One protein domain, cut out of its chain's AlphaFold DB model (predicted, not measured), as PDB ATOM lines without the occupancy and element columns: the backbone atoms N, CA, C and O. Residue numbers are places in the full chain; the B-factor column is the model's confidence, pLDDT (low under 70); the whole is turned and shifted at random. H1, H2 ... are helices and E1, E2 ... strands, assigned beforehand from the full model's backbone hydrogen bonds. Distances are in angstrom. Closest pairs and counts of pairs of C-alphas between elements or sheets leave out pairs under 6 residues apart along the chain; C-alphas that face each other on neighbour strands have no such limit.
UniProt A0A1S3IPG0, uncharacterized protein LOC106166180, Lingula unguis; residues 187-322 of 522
ATOM      1  N   GLY A 187      22.435  -1.309  43.417       89.62
ATOM      2  CA  GLY A 187      21.732  -1.607  42.181       89.62
ATOM      3  C   GLY A 187      22.712  -1.824  41.048       89.62
ATOM      4  O   GLY A 187      23.737  -1.142  40.924       89.62
ATOM      5  N   TYR A 188      22.394  -2.808  40.224       90.88
ATOM      6  CA  TYR A 188      23.246  -3.258  39.143       90.88
ATOM      7  C   TYR A 188      22.388  -3.502  37.909       90.88
ATOM      8  O   TYR A 188      21.541  -4.399  37.925       90.88
ATOM      9  N   PRO A 189      22.602  -2.771  36.802       90.31
ATOM     10  CA  PRO A 189      22.181  -3.290  35.522       90.31
ATOM     11  C   PRO A 189      22.907  -4.609  35.237       90.31
ATOM     12  O   PRO A 189      24.093  -4.777  35.550       90.31
ATOM     13  N   PHE A 190      22.186  -5.546  34.635       92.00
ATOM     14  CA  PHE A 190      22.727  -6.835  34.252       92.00
ATOM     15  C   PHE A 190      22.251  -7.285  32.874       92.00
ATOM     16  O   PHE A 190      21.208  -6.860  32.366       92.00
ATOM     17  N   SER A 191      23.044  -8.167  32.279       91.19
ATOM     18  CA  SER A 191      22.669  -8.962  31.118       91.19
ATOM     19  C   SER A 191      22.671 -10.445  31.471       91.19
ATOM     20  O   SER A 191      23.412 -10.907  32.344       91.19
ATOM     21  N   LEU A 192      21.804 -11.187  30.794       90.94
ATOM     22  CA  LEU A 192      21.751 -12.639  30.873       90.94
ATOM     23  C   LEU A 192      22.793 -13.236  29.927       90.94
ATOM     24  O   LEU A 192      23.038 -12.691  28.852       90.94
ATOM     25  N   SER A 193      23.391 -14.361  30.315       87.38
ATOM     26  CA  SER A 193      24.280 -15.125  29.430       87.38
ATOM     27  C   SER A 193      23.529 -15.646  28.197       87.38
ATOM     28  O   SER A 193      22.356 -16.013  28.295       87.38
ATOM     29  N   ASP A 194      24.219 -15.777  27.060       82.56
ATOM     30  CA  ASP A 194      23.684 -16.386  25.830       82.56
ATOM     31  C   ASP A 194      23.246 -17.846  26.032       82.56
ATOM     32  O   ASP A 194      22.419 -18.370  25.290       82.56
ATOM     33  N   GLN A 195      23.781 -18.506  27.064       79.81
ATOM     34  CA  GLN A 195      23.423 -19.874  27.448       79.81
ATOM     35  C   GLN A 195      22.147 -19.949  28.297       79.81
ATOM     36  O   GLN A 195      21.719 -21.043  28.671       79.81
ATOM     37  N   THR A 196      21.544 -18.807  28.631       82.44
ATOM     38  CA  THR A 196      20.316 -18.769  29.425       82.44
ATOM     39  C   THR A 196      19.196 -19.468  28.662       82.44
ATOM     40  O   THR A 196      18.930 -19.174  27.495       82.44
ATOM     41  N   LEU A 197      18.526 -20.401  29.331       80.31
ATOM     42  CA  LEU A 197      17.295 -21.000  28.836       80.31
ATOM     43  C   LEU A 197      16.125 -20.105  29.227       80.31
ATOM     44  O   LEU A 197      16.088 -19.588  30.339       80.31
ATOM     45  N   TYR A 198      15.170 -19.934  28.321       81.31
ATOM     46  CA  TYR A 198      14.017 -19.057  28.512       81.31
ATOM     47  C   TYR A 198      12.736 -19.855  28.325       81.31
ATOM     48  O   TYR A 198      12.731 -20.874  27.629       81.31
ATOM     49  N   THR A 199      11.656 -19.382  28.943       72.38
ATOM     50  CA  THR A 199      10.334 -20.016  28.855       72.38
ATOM     51  C   THR A 199       9.814 -20.039  27.420       72.38
ATOM     52  O   THR A 199       9.273 -21.048  26.974       72.38
ATOM     53  N   GLU A 200      10.030 -18.957  26.671       72.75
ATOM     54  CA  GLU A 200       9.649 -18.877  25.267       72.75
ATOM     55  C   GLU A 200      10.809 -19.216  24.327       72.75
ATOM     56  O   GLU A 200      11.879 -18.598  24.349       72.75
ATOM     57  N   THR A 201      10.575 -20.194  23.452       74.75
ATOM     58  CA  THR A 201      11.556 -20.681  22.477       74.75
ATOM     59  C   THR A 201      11.144 -20.326  21.050       74.75
ATOM     60  O   THR A 201       9.970 -20.412  20.704       74.75
ATOM     61  N   GLY A 202      12.110 -19.985  20.193       80.12
ATOM     62  CA  GLY A 202      11.882 -19.723  18.767       80.12
ATOM     63  C   GLY A 202      12.694 -18.540  18.238       80.12
ATOM     64  O   GLY A 202      13.202 -17.728  19.012       80.12
ATOM     65  N   ALA A 203      12.812 -18.434  16.911       81.25
ATOM     66  CA  ALA A 203      13.576 -17.365  16.260       81.25
ATOM     67  C   ALA A 203      12.987 -15.970  16.545       81.25
ATOM     68  O   ALA A 203      13.725 -15.056  16.906       81.25
ATOM     69  N   ALA A 204      11.658 -15.829  16.484       79.25
ATOM     70  CA  ALA A 204      10.974 -14.575  16.803       79.25
ATOM     71  C   ALA A 204      11.203 -14.149  18.267       79.25
ATOM     72  O   ALA A 204      11.543 -12.999  18.534       79.25
ATOM     73  N   ALA A 205      11.107 -15.087  19.216       78.62
ATOM     74  CA  ALA A 205      11.398 -14.824  20.626       78.62
ATOM     75  C   ALA A 205      12.881 -14.475  20.856       78.62
ATOM     76  O   ALA A 205      13.200 -13.641  21.699       78.62
ATOM     77  N   ALA A 206      13.816 -15.085  20.117       79.81
ATOM     78  CA  ALA A 206      15.235 -14.725  20.174       79.81
ATOM     79  C   ALA A 206      15.487 -13.284  19.703       79.81
ATOM     80  O   ALA A 206      16.192 -12.537  20.378       79.81
ATOM     81  N   GLU A 207      14.858 -12.866  18.603       80.31
ATOM     82  CA  GLU A 207      14.961 -11.493  18.105       80.31
ATOM     83  C   GLU A 207      14.361 -10.481  19.095       80.31
ATOM     84  O   GLU A 207      14.970  -9.447  19.383       80.31
ATOM     85  N   ILE A 208      13.191 -10.794  19.665       78.50
ATOM     86  CA  ILE A 208      12.558  -9.964  20.696       78.50
ATOM     87  C   ILE A 208      13.470  -9.846  21.913       78.50
ATOM     88  O   ILE A 208      13.649  -8.736  22.403       78.50
ATOM     89  N   ARG A 209      14.086 -10.938  22.379       83.12
ATOM     90  CA  ARG A 209      14.991 -10.914  23.537       83.12
ATOM     91  C   ARG A 209      16.247 -10.098  23.281       83.12
ATOM     92  O   ARG A 209      16.573  -9.239  24.094       83.12
ATOM     93  N   ALA A 210      16.894 -10.286  22.131       79.06
ATOM     94  CA  ALA A 210      18.054  -9.487  21.739       79.06
ATOM     95  C   ALA A 210      17.731  -7.987  21.755       79.06
ATOM     96  O   ALA A 210      18.560  -7.169  22.148       79.06
ATOM     97  N   LYS A 211      16.496  -7.625  21.387       74.88
ATOM     98  CA  LYS A 211      16.013  -6.249  21.452       74.88
ATOM     99  C   LYS A 211      15.616  -5.838  22.868       74.88
ATOM    100  O   LYS A 211      15.964  -4.735  23.250       74.88
ATOM    101  N   ARG A 212      14.844  -6.622  23.625       77.56
ATOM    102  CA  ARG A 212      14.156  -6.192  24.865       77.56
ATOM    103  C   ARG A 212      14.896  -6.504  26.160       77.56
ATOM    104  O   ARG A 212      14.749  -5.748  27.113       77.56
ATOM    105  N   CYS A 213      15.708  -7.552  26.192       82.50
ATOM    106  CA  CYS A 213      16.330  -8.065  27.413       82.50
ATOM    107  C   CYS A 213      17.704  -7.451  27.657       82.50
ATOM    108  O   CYS A 213      18.691  -8.148  27.883       82.50
ATOM    109  N   GLN A 214      17.759  -6.123  27.580       77.88
ATOM    110  CA  GLN A 214      18.962  -5.342  27.826       77.88
ATOM    111  C   GLN A 214      18.785  -4.481  29.080       77.88
ATOM    112  O   GLN A 214      17.690  -3.980  29.355       77.88
ATOM    113  N   ASN A 215      19.877  -4.290  29.824       78.94
ATOM    114  CA  ASN A 215      19.936  -3.467  31.039       78.94
ATOM    115  C   ASN A 215      18.897  -3.856  32.105       78.94
ATOM    116  O   ASN A 215      18.269  -2.992  32.723       78.94
ATOM    117  N   LEU A 216      18.689  -5.161  32.294       88.25
ATOM    118  CA  LEU A 216      17.853  -5.718  33.363       88.25
ATOM    119  C   LEU A 216      18.361  -5.242  34.731       88.25
ATOM    120  O   LEU A 216      19.509  -4.822  34.819       88.25
ATOM    121  N   ALA A 217      17.549  -5.265  35.787       88.94
ATOM    122  CA  ALA A 217      17.934  -4.646  37.063       88.94
ATOM    123  C   ALA A 217      18.059  -5.652  38.200       88.94
ATOM    124  O   ALA A 217      17.118  -6.384  38.487       88.94
ATOM    125  N   LEU A 218      19.194  -5.656  38.885       91.81
ATOM    126  CA  LEU A 218      19.393  -6.384  40.126       91.81
ATOM    127  C   LEU A 218      19.613  -5.371  41.243       91.81
ATOM    128  O   LEU A 218      20.662  -4.737  41.297       91.81
ATOM    129  N   ASP A 219      18.656  -5.276  42.153       89.81
ATOM    130  CA  ASP A 219      18.736  -4.420  43.326       89.81
ATOM    131  C   ASP A 219      18.915  -5.293  44.572       89.81
ATOM    132  O   ASP A 219      18.019  -6.033  44.995       89.81
ATOM    133  N   LEU A 220      20.112  -5.230  45.147       89.81
ATOM    134  CA  LEU A 220      20.504  -5.927  46.363       89.81
ATOM    135  C   LEU A 220      20.206  -5.020  47.563       89.81
ATOM    136  O   LEU A 220      21.038  -4.197  47.914       89.81
ATOM    137  N   GLU A 221      19.013  -5.145  48.158       85.25
ATOM    138  CA  GLU A 221      18.573  -4.424  49.371       85.25
ATOM    139  C   GLU A 221      18.991  -2.935  49.411       85.25
ATOM    140  O   GLU A 221      19.787  -2.500  50.239       85.25
ATOM    141  N   CYS A 222      18.441  -2.136  48.491       83.56
ATOM    142  CA  CYS A 222      18.746  -0.704  48.374       83.56
ATOM    143  C   CYS A 222      18.411   0.115  49.623       83.56
ATOM    144  O   CYS A 222      19.072   1.110  49.918       83.56
ATOM    145  N   LEU A 223      17.380  -0.307  50.351       82.56
ATOM    146  CA  LEU A 223      17.025   0.207  51.665       82.56
ATOM    147  C   LEU A 223      16.746  -0.969  52.596       82.56
ATOM    148  O   LEU A 223      16.247  -1.997  52.125       82.56
ATOM    149  N   PRO A 224      16.980  -0.806  53.911       79.31
ATOM    150  CA  PRO A 224      16.683  -1.845  54.883       79.31
ATOM    151  C   PRO A 224      15.255  -2.379  54.728       79.31
ATOM    152  O   PRO A 224      14.286  -1.612  54.787       79.31
ATOM    153  N   GLY A 225      15.133  -3.692  54.524       77.19
ATOM    154  CA  GLY A 225      13.850  -4.385  54.379       77.19
ATOM    155  C   GLY A 225      13.211  -4.330  52.985       77.19
ATOM    156  O   GLY A 225      12.104  -4.842  52.815       77.19
ATOM    157  N   GLU A 226      13.862  -3.755  51.966       77.56
ATOM    158  CA  GLU A 226      13.307  -3.721  50.598       77.56
ATOM    159  C   GLU A 226      13.412  -5.037  49.823       77.56
ATOM    160  O   GLU A 226      12.889  -5.128  48.706       77.56
ATOM    161  N   ASN A 227      13.974  -6.077  50.446       85.75
ATOM    162  CA  ASN A 227      14.256  -7.369  49.826       85.75
ATOM    163  C   ASN A 227      15.195  -7.223  48.607       85.75
ATOM    164  O   ASN A 227      15.555  -6.129  48.173       85.75
ATOM    165  N   VAL A 228      15.641  -8.348  48.058       89.38
ATOM    166  CA  VAL A 228      16.336  -8.375  46.769       89.38
ATOM    167  C   VAL A 228      15.291  -8.288  45.662       89.38
ATOM    168  O   VAL A 228      14.286  -8.996  45.707       89.38
ATOM    169  N   ARG A 229      15.521  -7.451  44.654       89.69
ATOM    170  CA  ARG A 229      14.658  -7.350  43.474       89.69
ATOM    171  C   ARG A 229      15.456  -7.687  42.220       89.69
ATOM    172  O   ARG A 229      16.547  -7.166  42.022       89.69
ATOM    173  N   ILE A 230      14.890  -8.544  41.378       91.44
ATOM    174  CA  ILE A 230      15.404  -8.862  40.045       91.44
ATOM    175  C   ILE A 230      14.327  -8.483  39.041       91.44
ATOM    176  O   ILE A 230      13.259  -9.084  39.005       91.44
ATOM    177  N   ASP A 231      14.592  -7.452  38.263       87.62
ATOM    178  CA  ASP A 231      13.679  -6.880  37.293       87.62
ATOM    179  C   ASP A 231      14.064  -7.341  35.885       87.62
ATOM    180  O   ASP A 231      15.107  -6.951  35.347       87.62
ATOM    181  N   PHE A 232      13.214  -8.184  35.297       86.00
ATOM    182  CA  PHE A 232      13.392  -8.688  33.938       86.00
ATOM    183  C   PHE A 232      12.783  -7.749  32.890       86.00
ATOM    184  O   PHE A 232      12.969  -7.983  31.699       86.00
ATOM    185  N   LYS A 233      12.096  -6.674  33.306       77.56
ATOM    186  CA  LYS A 233      11.340  -5.696  32.502       77.56
ATOM    187  C   LYS A 233      10.152  -6.266  31.730       77.56
ATOM    188  O   LYS A 233       9.108  -5.628  31.644       77.56
ATOM    189  N   ASP A 234      10.299  -7.456  31.169       77.19
ATOM    190  CA  ASP A 234       9.332  -8.119  30.307       77.19
ATOM    191  C   ASP A 234       9.357  -9.634  30.574       77.19
ATOM    192  O   ASP A 234      10.417 -10.202  30.846       77.19
ATOM    193  N   GLY A 235       8.206 -10.299  30.462       77.31
ATOM    194  CA  GLY A 235       8.091 -11.751  30.642       77.31
ATOM    195  C   GLY A 235       8.924 -12.541  29.626       77.31
ATOM    196  O   GLY A 235       9.447 -13.603  29.947       77.31
ATOM    197  N   PHE A 236       9.168 -11.986  28.428       79.56
ATOM    198  CA  PHE A 236      10.071 -12.596  27.434       79.56
ATOM    199  C   PHE A 236      11.529 -12.691  27.911       79.56
ATOM    200  O   PHE A 236      12.310 -13.479  27.373       79.56
ATOM    201  N   CYS A 237      11.918 -11.866  28.883       83.81
ATOM    202  CA  CYS A 237      13.268 -11.824  29.438       83.81
ATOM    203  C   CYS A 237      13.431 -12.711  30.666       83.81
ATOM    204  O   CYS A 237      14.524 -12.779  31.227       83.81
ATOM    205  N   GLU A 238      12.361 -13.382  31.078       86.25
ATOM    206  CA  GLU A 238      12.365 -14.267  32.220       86.25
ATOM    207  C   GLU A 238      13.062 -15.598  31.882       86.25
ATOM    208  O   GLU A 238      12.659 -16.307  30.948       86.25
ATOM    209  N   PRO A 239      14.117 -15.967  32.629       86.44
ATOM    210  CA  PRO A 239      14.759 -17.262  32.474       86.44
ATOM    211  C   PRO A 239      13.810 -18.407  32.834       86.44
ATOM    212  O   PRO A 239      12.990 -18.299  33.746       86.44
ATOM    213  N   TYR A 240      13.975 -19.549  32.172       80.62
ATOM    214  CA  TYR A 240      13.192 -20.747  32.444       80.62
ATOM    215  C   TYR A 240      13.268 -21.133  33.927       80.62
ATOM    216  O   TYR A 240      14.343 -21.246  34.516       80.62
ATOM    217  N   GLY A 241      12.104 -21.365  34.529       73.50
ATOM    218  CA  GLY A 241      11.992 -21.800  35.916       73.50
ATOM    219  C   GLY A 241      12.113 -20.679  36.948       73.50
ATOM    220  O   GLY A 241      11.774 -20.927  38.110       73.50
ATOM    221  N   VAL A 242      12.519 -19.472  36.562       81.19
ATOM    222  CA  VAL A 242      12.175 -18.282  37.340       81.19
ATOM    223  C   VAL A 242      10.665 -18.065  37.188       81.19
ATOM    224  O   VAL A 242      10.091 -18.457  36.174       81.19
ATOM    225  N   VAL A 243      10.016 -17.600  38.257       76.12
ATOM    226  CA  VAL A 243       8.593 -17.239  38.240       76.12
ATOM    227  C   VAL A 243       8.493 -15.846  38.845       76.12
ATOM    228  O   VAL A 243       8.519 -15.695  40.067       76.12
ATOM    229  N   ALA A 244       8.461 -14.822  38.002       76.00
ATOM    230  CA  ALA A 244       8.262 -13.421  38.324       76.00
ATOM    231  C   ALA A 244       6.773 -13.154  38.603       76.00
ATOM    232  O   ALA A 244       5.907 -13.999  38.394       76.00
ATOM    233  N   ASP A 245       6.460 -12.004  39.199       68.25
ATOM    234  CA  ASP A 245       5.066 -11.559  39.271       68.25
ATOM    235  C   ASP A 245       4.548 -11.303  37.848       68.25
ATOM    236  O   ASP A 245       5.075 -10.431  37.153       68.25
ATOM    237  N   SER A 246       3.524 -12.050  37.422       62.03
ATOM    238  CA  SER A 246       2.962 -11.970  36.068       62.03
ATOM    239  C   SER A 246       2.463 -10.571  35.706       62.03
ATOM    240  O   SER A 246       2.355 -10.250  34.528       62.03
ATOM    241  N   LEU A 247       2.152  -9.734  36.702       64.19
ATOM    242  CA  LEU A 247       1.711  -8.358  36.483       64.19
ATOM    243  C   LEU A 247       2.863  -7.351  36.439       64.19
ATOM    244  O   LEU A 247       2.656  -6.228  35.988       64.19
ATOM    245  N   LYS A 248       4.052  -7.704  36.943       64.19
ATOM    246  CA  LYS A 248       5.119  -6.725  37.204       64.19
ATOM    247  C   LYS A 248       6.484  -7.082  36.611       64.19
ATOM    248  O   LYS A 248       7.406  -6.277  36.716       64.19
ATOM    249  N   SER A 249       6.641  -8.256  35.997       75.50
ATOM    250  CA  SER A 249       7.884  -8.718  35.345       75.50
ATOM    251  C   SER A 249       9.136  -8.651  36.237       75.50
ATOM    252  O   SER A 249      10.262  -8.621  35.741       75.50
ATOM    253  N   TYR A 250       8.959  -8.612  37.560       84.31
ATOM    254  CA  TYR A 250      10.047  -8.630  38.530       84.31
ATOM    255  C   TYR A 250       9.847  -9.740  39.559       84.31
ATOM    256  O   TYR A 250       8.733 -10.176  39.867       84.31
ATOM    257  N   LEU A 251      10.967 -10.180  40.115       86.94
ATOM    258  CA  LEU A 251      11.077 -11.157  41.180       86.94
ATOM    259  C   LEU A 251      11.567 -10.445  42.443       86.94
ATOM    260  O   LEU A 251      12.672  -9.912  42.466       86.94
ATOM    261  N   GLN A 252      10.749 -10.436  43.494       87.25
ATOM    262  CA  GLN A 252      11.136  -9.910  44.804       87.25
ATOM    263  C   GLN A 252      11.405 -11.068  45.763       87.25
ATOM    264  O   GLN A 252      10.540 -11.923  45.963       87.25
ATOM    265  N   LEU A 253      12.606 -11.097  46.333       89.12
ATOM    266  CA  LEU A 253      13.135 -12.192  47.134       89.12
ATOM    267  C   LEU A 253      13.622 -11.686  48.491       89.12
ATOM    268  O   LEU A 253      14.521 -10.852  48.571       89.12
ATOM    269  N   GLN A 254      13.071 -12.219  49.568       88.12
ATOM    270  CA  GLN A 254      13.523 -11.936  50.923       88.12
ATOM    271  C   GLN A 254      14.843 -12.640  51.219       88.12
ATOM    272  O   GLN A 254      15.028 -13.792  50.840       88.12
ATOM    273  N   CYS A 255      15.757 -11.973  51.917       88.75
ATOM    274  CA  CYS A 255      17.028 -12.570  52.315       88.75
ATOM    275  C   CYS A 255      16.857 -13.404  53.593       88.75
ATOM    276  O   CYS A 255      16.456 -12.887  54.632       88.75
ATOM    277  N   ILE A 256      17.162 -14.701  53.517       88.81
ATOM    278  CA  ILE A 256      17.044 -15.648  54.637       88.81
ATOM    279  C   ILE A 256      18.387 -15.853  55.332       88.81
ATOM    280  O   ILE A 256      18.458 -16.004  56.553       88.81
ATOM    281  N   ALA A 257      19.466 -15.886  54.554       89.94
ATOM    282  CA  ALA A 257      20.806 -16.085  55.073       89.94
ATOM    283  C   ALA A 257      21.855 -15.567  54.091       89.94
ATOM    284  O   ALA A 257      21.679 -15.658  52.877       89.94
ATOM    285  N   THR A 258      22.966 -15.074  54.632       90.69
ATOM    286  CA  THR A 258      24.150 -14.701  53.859       90.69
ATOM    287  C   THR A 258      25.389 -15.225  54.564       90.69
ATOM    288  O   THR A 258      25.519 -15.071  55.776       90.69
ATOM    289  N   TRP A 259      26.311 -15.826  53.821       90.75
ATOM    290  CA  TRP A 259      27.620 -16.215  54.345       90.75
ATOM    291  C   TRP A 259      28.667 -16.197  53.230       90.75
ATOM    292  O   TRP A 259      28.353 -16.133  52.038       90.75
ATOM    293  N   LYS A 260      29.933 -16.233  53.638       90.81
ATOM    294  CA  LYS A 260      31.087 -16.335  52.745       90.81
ATOM    295  C   LYS A 260      31.668 -17.735  52.865       90.81
ATOM    296  O   LYS A 260      31.794 -18.249  53.971       90.81
ATOM    297  N   GLU A 261      32.006 -18.339  51.737       87.56
ATOM    298  CA  GLU A 261      32.674 -19.638  51.690       87.56
ATOM    299  C   GLU A 261      33.662 -19.615  50.525       87.56
ATOM    300  O   GLU A 261      33.294 -19.289  49.391       87.56
ATOM    301  N   SER A 262      34.927 -19.939  50.803       87.19
ATOM    302  CA  SER A 262      36.018 -19.747  49.843       87.19
ATOM    303  C   SER A 262      36.068 -18.284  49.351       87.19
ATOM    304  O   SER A 262      36.110 -17.355  50.157       87.19
ATOM    305  N   HIS A 263      36.049 -18.055  48.041       88.94
ATOM    306  CA  HIS A 263      36.087 -16.737  47.403       88.94
ATOM    307  C   HIS A 263      34.697 -16.228  46.990       88.94
ATOM    308  O   HIS A 263      34.589 -15.178  46.356       88.94
ATOM    309  N   TYR A 264      33.625 -16.918  47.387       90.81
ATOM    310  CA  TYR A 264      32.256 -16.560  47.031       90.81
ATOM    311  C   TYR A 264      31.453 -16.068  48.234       90.81
ATOM    312  O   TYR A 264      31.633 -16.510  49.369       90.81
ATOM    313  N   THR A 265      30.535 -15.149  47.955       91.25
ATOM    314  CA  THR A 265      29.439 -14.771  48.839       91.25
ATOM    315  C   THR A 265      28.174 -15.449  48.332       91.25
ATOM    316  O   THR A 265      27.859 -15.385  47.140       91.25
ATOM    317  N   PHE A 266      27.461 -16.102  49.243       91.88
ATOM    318  CA  PHE A 266      26.199 -16.777  48.972       91.88
ATOM    319  C   PHE A 266      25.079 -16.072  49.714       91.88
ATOM    320  O   PHE A 266      25.216 -15.749  50.895       91.88
ATOM    321  N   ARG A 267      23.958 -15.884  49.026       92.12
ATOM    322  CA  ARG A 267      22.709 -15.414  49.612       92.12
ATOM    323  C   ARG A 267      21.633 -16.435  49.356       92.12
ATOM    324  O   ARG A 267      21.294 -16.683  48.202       92.12
ATOM    325  N   LEU A 268      21.078 -16.979  50.426       92.31
ATOM    326  CA  LEU A 268      19.841 -17.724  50.337       92.31
ATOM    327  C   LEU A 268      18.685 -16.735  50.421       92.31
ATOM    328  O   LEU A 268      18.543 -16.000  51.401       92.31
ATOM    329  N   LEU A 269      17.871 -16.738  49.382       91.75
ATOM    330  CA  LEU A 269      16.735 -15.862  49.211       91.75
ATOM    331  C   LEU A 269      15.451 -16.696  49.134       91.75
ATOM    332  O   LEU A 269      15.486 -17.854  48.714       91.75
ATOM    333  N   SER A 270      14.314 -16.122  49.508       88.56
ATOM    334  CA  SER A 270      13.015 -16.790  49.438       88.56
ATOM    335  C   SER A 270      11.925 -15.894  48.872       88.56
ATOM    336  O   SER A 270      11.876 -14.699  49.157       88.56
ATOM    337  N   ARG A 271      10.985 -16.491  48.149       85.75
ATOM    338  CA  ARG A 271       9.713 -15.872  47.779       85.75
ATOM    339  C   ARG A 271       8.597 -16.867  48.032       85.75
ATOM    340  O   ARG A 271       8.550 -17.910  47.389       85.75
ATOM    341  N   TYR A 272       7.692 -16.535  48.948       82.19
ATOM    342  CA  TYR A 272       6.696 -17.486  49.441       82.19
ATOM    343  C   TYR A 272       7.393 -18.769  49.908       82.19
ATOM    344  O   TYR A 272       8.229 -18.714  50.801       82.19
ATOM    345  N   SER A 273       7.107 -19.911  49.283       74.31
ATOM    346  CA  SER A 273       7.792 -21.164  49.577       74.31
ATOM    347  C   SER A 273       9.059 -21.429  48.787       74.31
ATOM    348  O   SER A 273       9.754 -22.392  49.089       74.31
ATOM    349  N   ASP A 274       9.364 -20.630  47.776       83.19
ATOM    350  CA  ASP A 274      10.420 -20.951  46.830       83.19
ATOM    351  C   ASP A 274      11.738 -20.344  47.285       83.19
ATOM    352  O   ASP A 274      11.797 -19.170  47.653       83.19
ATOM    353  N   PHE A 275      12.799 -21.146  47.250       86.94
ATOM    354  CA  PHE A 275      14.144 -20.700  47.587       86.94
ATOM    355  C   PHE A 275      14.963 -20.451  46.328       86.94
ATOM    356  O   PHE A 275      14.842 -21.165  45.332       86.94
ATOM    357  N   TYR A 276      15.834 -19.457  46.412       90.44
ATOM    358  CA  TYR A 276      16.813 -19.109  45.398       90.44
ATOM    359  C   TYR A 276      18.155 -18.903  46.079       90.44
ATOM    360  O   TYR A 276      18.210 -18.400  47.199       90.44
ATOM    361  N   THR A 277      19.244 -19.239  45.400       91.75
ATOM    362  CA  THR A 277      20.583 -18.931  45.902       91.75
ATOM    363  C   THR A 277      21.286 -17.998  44.937       91.75
ATOM    364  O   THR A 277      21.475 -18.338  43.778       91.75
ATOM    365  N   LEU A 278      21.680 -16.814  45.398       93.31
ATOM    366  CA  LEU A 278      22.505 -15.895  44.623       93.31
ATOM    367  C   LEU A 278      23.967 -16.050  45.051       93.31
ATOM    368  O   LEU A 278      24.299 -15.845  46.220       93.31
ATOM    369  N   ARG A 279      24.838 -16.399  44.105       91.94
ATOM    370  CA  ARG A 279      26.286 -16.558  44.303       91.94
ATOM    371  C   ARG A 279      27.044 -15.509  43.504       91.94
ATOM    372  O   ARG A 279      26.806 -15.369  42.310       91.94
ATOM    373  N   PHE A 280      28.005 -14.835  44.121       91.38
ATOM    374  CA  PHE A 280      28.913 -13.908  43.438       91.38
ATOM    375  C   PHE A 280      30.273 -13.859  44.139       91.38
ATOM    376  O   PHE A 280      30.420 -14.346  45.260       91.38
ATOM    377  N   SER A 281      31.293 -13.313  43.473       89.94
ATOM    378  CA  SER A 281      32.631 -13.180  44.064       89.94
ATOM    379  C   SER A 281      32.608 -12.245  45.276       89.94
ATOM    380  O   SER A 281      32.043 -11.153  45.221       89.94
ATOM    381  N   THR A 282      33.252 -12.652  46.370       86.56
ATOM    382  CA  THR A 282      33.364 -11.827  47.584       86.56
ATOM    383  C   THR A 282      34.155 -10.550  47.325       86.56
ATOM    384  O   THR A 282      33.807  -9.498  47.856       86.56
ATOM    385  N   VAL A 283      35.205 -10.648  46.510       82.00
ATOM    386  CA  VAL A 283      35.956  -9.496  46.011       82.00
ATOM    387  C   VAL A 283      35.471  -9.239  44.594       82.00
ATOM    388  O   VAL A 283      35.631 -10.093  43.720       82.00
ATOM    389  N   HIS A 284      34.828  -8.102  44.385       77.62
ATOM    390  CA  HIS A 284      34.318  -7.695  43.087       77.62
ATOM    391  C   HIS A 284      34.548  -6.200  42.888       77.62
ATOM    392  O   HIS A 284      34.413  -5.416  43.827       77.62
ATOM    393  N   ASP A 285      34.887  -5.838  41.654       81.50
ATOM    394  CA  ASP A 285      34.922  -4.452  41.204       81.50
ATOM    395  C   ASP A 285      33.495  -3.980  40.861       81.50
ATOM    396  O   ASP A 285      32.499  -4.664  41.116       81.50
ATOM    397  N   ASP A 286      33.382  -2.836  40.189       85.56
ATOM    398  CA  ASP A 286      32.120  -2.357  39.618       85.56
ATOM    399  C   ASP A 286      31.543  -3.299  38.542       85.56
ATOM    400  O   ASP A 286      30.472  -3.032  38.016       85.56
ATOM    401  N   SER A 287      32.206  -4.391  38.152       89.94
ATOM    402  CA  SER A 287      31.649  -5.404  37.243       89.94
ATOM    403  C   SER A 287      31.981  -6.806  37.734       89.94
ATOM    404  O   SER A 287      33.132  -7.091  38.063       89.94
ATOM    405  N   PHE A 288      30.991  -7.697  37.762       91.12
ATOM    406  CA  PHE A 288      31.196  -9.087  38.165       91.12
ATOM    407  C   PHE A 288      30.163 -10.031  37.551       91.12
ATOM    408  O   PHE A 288      29.184  -9.614  36.935       91.12
ATOM    409  N   LYS A 289      30.395 -11.335  37.712       91.75
ATOM    410  CA  LYS A 289      29.418 -12.373  37.383       91.75
ATOM    411  C   LYS A 289      28.721 -12.845  38.648       91.75
ATOM    412  O   LYS A 289      29.382 -13.164  39.640       91.75
ATOM    413  N   ALA A 290      27.401 -12.914  38.593       92.50
ATOM    414  CA  ALA A 290      26.576 -13.534  39.612       92.50
ATOM    415  C   ALA A 290      25.825 -14.731  39.021       92.50
ATOM    416  O   ALA A 290      25.564 -14.793  37.823       92.50
ATOM    417  N   PHE A 291      25.478 -15.690  39.866       91.44
ATOM    418  CA  PHE A 291      24.740 -16.887  39.486       91.44
ATOM    419  C   PHE A 291      23.516 -16.996  40.381       91.44
ATOM    420  O   PHE A 291      23.653 -17.076  41.602       91.44
ATOM    421  N   LEU A 292      22.332 -16.973  39.779       91.25
ATOM    422  CA  LEU A 292      21.068 -17.171  40.472       91.25
ATOM    423  C   LEU A 292      20.631 -18.621  40.288       91.25
ATOM    424  O   LEU A 292      20.190 -18.999  39.207       91.25
ATOM    425  N   PHE A 293      20.745 -19.419  41.340       88.25
ATOM    426  CA  PHE A 293      20.278 -20.797  41.391       88.25
ATOM    427  C   PHE A 293      18.821 -20.847  41.850       88.25
ATOM    428  O   PHE A 293      18.430 -20.165  42.801       88.25
ATOM    429  N   LYS A 294      18.027 -21.695  41.206       84.56
ATOM    430  CA  LYS A 294      16.688 -22.077  41.634       84.56
ATOM    431  C   LYS A 294      16.803 -23.227  42.634       84.56
ATOM    432  O   LYS A 294      17.253 -24.314  42.285       84.56
ATOM    433  N   GLY A 295      16.368 -22.983  43.863       84.44
ATOM    434  CA  GLY A 295      16.532 -23.886  44.995       84.44
ATOM    435  C   GLY A 295      17.580 -23.406  45.998       84.44
ATOM    436  O   GLY A 295      18.297 -22.418  45.799       84.44
ATOM    437  N   ALA A 296      17.649 -24.130  47.109       85.06
ATOM    438  CA  ALA A 296      18.660 -23.920  48.133       85.06
ATOM    439  C   ALA A 296      19.892 -24.762  47.761       85.06
ATOM    440  O   ALA A 296      19.972 -25.923  48.149       85.06
ATOM    441  N   ILE A 297      20.796 -24.206  46.942       84.19
ATOM    442  CA  ILE A 297      21.981 -24.887  46.388       84.19
ATOM    443  C   ILE A 297      23.198 -23.985  46.545       84.19
ATOM    444  O   ILE A 297      23.207 -22.840  46.102       84.19
ATOM    445  N   ILE A 298      24.254 -24.527  47.128       80.12
ATOM    446  CA  ILE A 298      25.517 -23.868  47.429       80.12
ATOM    447  C   ILE A 298      26.601 -24.641  46.699       80.12
ATOM    448  O   ILE A 298      27.267 -25.513  47.250       80.12
ATOM    449  N   ASP A 299      26.778 -24.313  45.429       73.81
ATOM    450  CA  ASP A 299      27.931 -24.799  44.698       73.81
ATOM    451  C   ASP A 299      29.123 -23.859  44.926       73.81
ATOM    452  O   ASP A 299      29.201 -22.765  44.361       73.81
ATOM    453  N   ALA A 300      30.047 -24.280  45.790       62.53
ATOM    454  CA  ALA A 300      31.322 -23.599  46.016       62.53
ATOM    455  C   ALA A 300      32.440 -24.100  45.086       62.53
ATOM    456  O   ALA A 300      33.587 -23.667  45.215       62.53
ATOM    457  N   THR A 301      32.136 -25.019  44.164       65.31
ATOM    458  CA  THR A 301      33.131 -25.559  43.245       65.31
ATOM    459  C   THR A 301      33.478 -24.523  42.176       65.31
ATOM    460  O   THR A 301      32.631 -23.785  41.675       65.31
ATOM    461  N   LEU A 302      34.759 -24.477  41.808       56.41
ATOM    462  CA  LEU A 302      35.244 -23.678  40.678       56.41
ATOM    463  C   LEU A 302      34.798 -24.256  39.322       56.41
ATOM    464  O   LEU A 302      34.933 -23.600  38.291       56.41
ATOM    465  N   ASN A 303      34.313 -25.504  39.299       59.91
ATOM    466  CA  ASN A 303      34.060 -26.252  38.079       59.91
ATOM    467  C   ASN A 303      32.580 -26.185  37.679       59.91
ATOM    468  O   ASN A 303      31.757 -26.976  38.137       59.91
ATOM    469  N   LEU A 304      32.269 -25.298  36.733       58.97
ATOM    470  CA  LEU A 304      30.927 -25.148  36.164       58.97
ATOM    471  C   LEU A 304      30.365 -26.446  35.556       58.97
ATOM    472  O   LEU A 304      29.151 -26.599  35.492       58.97
ATOM    473  N   ASN A 305      31.193 -27.416  35.147       57.53
ATOM    474  CA  ASN A 305      30.691 -28.706  34.655       57.53
ATOM    475  C   ASN A 305      30.120 -29.578  35.779       57.53
ATOM    476  O   ASN A 305      29.142 -30.292  35.558       57.53
ATOM    477  N   LEU A 306      30.697 -29.495  36.980       55.41
ATOM    478  CA  LEU A 306      30.180 -30.167  38.169       55.41
ATOM    479  C   LEU A 306      28.896 -29.470  38.645       55.41
ATOM    480  O   LEU A 306      27.891 -30.145  38.859       55.41
ATOM    481  N   ALA A 307      28.878 -28.131  38.641       52.53
ATOM    482  CA  ALA A 307      27.665 -27.324  38.819       52.53
ATOM    483  C   ALA A 307      26.545 -27.769  37.861       52.53
ATOM    484  O   ALA A 307      25.437 -28.104  38.273       52.53
ATOM    485  N   ASN A 308      26.874 -27.868  36.569       57.19
ATOM    486  CA  ASN A 308      25.970 -28.319  35.516       57.19
ATOM    487  C   ASN A 308      25.513 -29.769  35.734       57.19
ATOM    488  O   ASN A 308      24.384 -30.102  35.399       57.19
ATOM    489  N   SER A 309      26.344 -30.661  36.277       59.84
ATOM    490  CA  SER A 309      25.894 -32.029  36.577       59.84
ATOM    491  C   SER A 309      24.885 -32.092  37.726       59.84
ATOM    492  O   SER A 309      23.973 -32.907  37.670       59.84
ATOM    493  N   ILE A 310      25.007 -31.200  38.713       54.75
ATOM    494  CA  ILE A 310      24.085 -31.113  39.853       54.75
ATOM    495  C   ILE A 310      22.790 -30.400  39.435       54.75
ATOM    496  O   ILE A 310      21.716 -30.687  39.955       54.75
ATOM    497  N   SER A 311      22.890 -29.447  38.502       54.03
ATOM    498  CA  SER A 311      21.865 -28.426  38.325       54.03
ATOM    499  C   SER A 311      21.722 -27.941  36.869       54.03
ATOM    500  O   SER A 311      21.485 -26.753  36.630       54.03
ATOM    501  N   ARG A 312      21.888 -28.817  35.866       53.19
ATOM    502  CA  ARG A 312      21.591 -28.492  34.453       53.19
ATOM    503  C   ARG A 312      20.188 -27.872  34.401       53.19
ATOM    504  O   ARG A 312      19.223 -28.521  34.791       53.19
ATOM    505  N   ASN A 313      20.094 -26.618  33.952       60.59
ATOM    506  CA  ASN A 313      18.862 -25.812  33.868       60.59
ATOM    507  C   ASN A 313      18.344 -25.194  35.187       60.59
ATOM    508  O   ASN A 313      17.227 -24.685  35.211       60.59
ATOM    509  N   LEU A 314      19.118 -25.220  36.275       69.69
ATOM    510  CA  LEU A 314      18.722 -24.650  37.572       69.69
ATOM    511  C   LEU A 314      19.462 -23.363  37.941       69.69
ATOM    512  O   LEU A 314      19.259 -22.871  39.045       69.69
ATOM    513  N   TYR A 315      20.302 -22.799  37.072       82.94
ATOM    514  CA  TYR A 315      20.877 -21.482  37.333       82.94
ATOM    515  C   TYR A 315      20.837 -20.560  36.128       82.94
ATOM    516  O   TYR A 315      20.757 -20.987  34.977       82.94
ATOM    517  N   VAL A 316      20.933 -19.276  36.444       87.12
ATOM    518  CA  VAL A 316      21.012 -18.172  35.501       87.12
ATOM    519  C   VAL A 316      22.302 -17.412  35.777       87.12
ATOM    520  O   VAL A 316      22.538 -16.983  36.908       87.12
ATOM    521  N   GLU A 317      23.145 -17.253  34.760       90.94
ATOM    522  CA  GLU A 317      24.328 -16.396  34.847       90.94
ATOM    523  C   GLU A 317      23.944 -14.943  34.540       90.94
ATOM    524  O   GLU A 317      23.389 -14.640  33.480       90.94
ATOM    525  N   LEU A 318      24.268 -14.056  35.479       93.06
ATOM    526  CA  LEU A 318      24.046 -12.618  35.424       93.06
ATOM    527  C   LEU A 318      25.404 -11.929  35.266       93.06
ATOM    528  O   LEU A 318      26.258 -12.014  36.151       93.06
ATOM    529  N   SER A 319      25.608 -11.227  34.158       93.38
ATOM    530  CA  SER A 319      26.748 -10.322  33.998       93.38
ATOM    531  C   SER A 319      26.333  -8.949  34.498       93.38
ATOM    532  O   SER A 319      25.532  -8.276  33.855       93.38
ATOM    533  N   VAL A 320      26.833  -8.556  35.666       92.06
ATOM    534  CA  VAL A 320      26.410  -7.335  36.348       92.06
ATOM    535  C   VAL A 320      27.473  -6.250  36.228       92.06
ATOM    536  O   VAL A 320      28.676  -6.525  36.268       92.06
ATOM    537  N   LYS A 321      27.029  -5.000  36.106       90.44
ATOM    538  CA  LYS A 321      27.900  -3.825  36.087       90.44
ATOM    539  C   LYS A 321      27.259  -2.712  36.893       90.44
ATOM    540  O   LYS A 321      26.187  -2.249  36.542       90.44
ATOM    541  N   ARG A 322      27.902  -2.247  37.957       88.12
ATOM    542  CA  ARG A 322      27.452  -1.099  38.738       88.12
ATOM    543  C   ARG A 322      27.405   0.131  37.832       88.12
ATOM    544  O   ARG A 322      28.402   0.528  37.230       88.12
TER     545      ARG A 322
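This is residues 187 to 322 of the 522 residues of the protein "uncharacterized protein LOC106166180" of Lingula unguis (UniProt A0A1S3IPG0). The domain is a closed barrel of eight antiparallel strands, E1 to E8 round the ring in chain order, with E8 coming back beside E1. Two short helices stand away from the barrel wall on different sides of it: H1 between E1 and E2 in the chain, H2 between E7 and E8. Long E4 bends in the wall, and an unnamed stretch, residues 232 to 249, links E3 to E4, with residues 232 to 240 passing on the side of the barrel where H1 lies. The printed part has 136 residues, with two named helices and eight named strands in the order E1 H1 E2 E3 E4 E5 E6 E7 H2 E8, and its class is mixed, helices and strands. It is compact and rounded, with a radius of gyration of the C-alphas of 14.3 A and spans of 42 by 36 by 32 A.

The barrel is made of E1, residues 187 to 192, E2, 216 to 220, E3, 228 to 231, E4, 250 to 261, E5, 264 to 271, E6, 274 to 281, E7, 287 to 294, and E8, 315 to 321. E2 to E7 form a meander, each strand the antiparallel neighbour of the one before, and each two that follow each other there are a hairpin. E2 and E3 stand at 175 degrees, with N 219 and O 229 2.8 A apart. E4 bends by 74 degrees at residue 256; its residues 250 to 253 pair with E3, where N 251 and O 230 are 2.8 A apart, and its residues 254 to 261 pair with E5, where N 254 and O 270 are 2.8 A apart. E5 and E6 are antiparallel neighbours, with N 267 and O 278 within hydrogen-bond range at 2.8 A, and so are E6 and E7, with N 279 and O 291 within hydrogen-bond range at 2.9 A. E7 and E8 are antiparallel at 157 degrees, with N 290 and O 318 2.8 A apart. E8 and E1 close the ring at 127 degrees, where N 191 and O 319 are 2.9 A apart. E1 has E2 on its other side, with N 190 and O 216 2.8 A apart. H1, residues 203 to 212, is not on the barrel, with 0 pairs of C-alphas within 10 A. H2, residues 304 to 311, is only just not on the barrel, with 4 pairs of C-alphas within 10 A. H1 and H2 are apart. In H1 and H2 every O i to N i+4 pair is within hydrogen-bond range.

E1 begins at C-alpha 187, (21.732, -1.607, 42.181). E4, the longest strand by residues, runs 28.4 A from C-alpha 250 at (10.047, -8.630, 38.530) to C-alpha 261. E5 spans 22.6 A, E6 23.7 A, E7 22.8 A and E8 19.0 A; E8 ends at C-alpha 321, (27.900, -3.825, 36.087). E1 spans 15.8 A, and E2 and E3 are shorter. H1, the longest helix by residues, spans 14.1 A, and H2 9.9 A.

The two C-alphas farthest apart, those of Ala 204 and Ser 262, are 41.8 A from each other, while the first and last printed C-alphas, those of Gly 187 and Arg 322, are 6.7 A apart. The printed part has no cut. The link from E3 to E4, with 18 residues, is long. The mean pLDDT of the printed part is 81.6, and 19 residues are under 70, namely residues 245 to 248 and 300 to 314; H2 has a mean of 56.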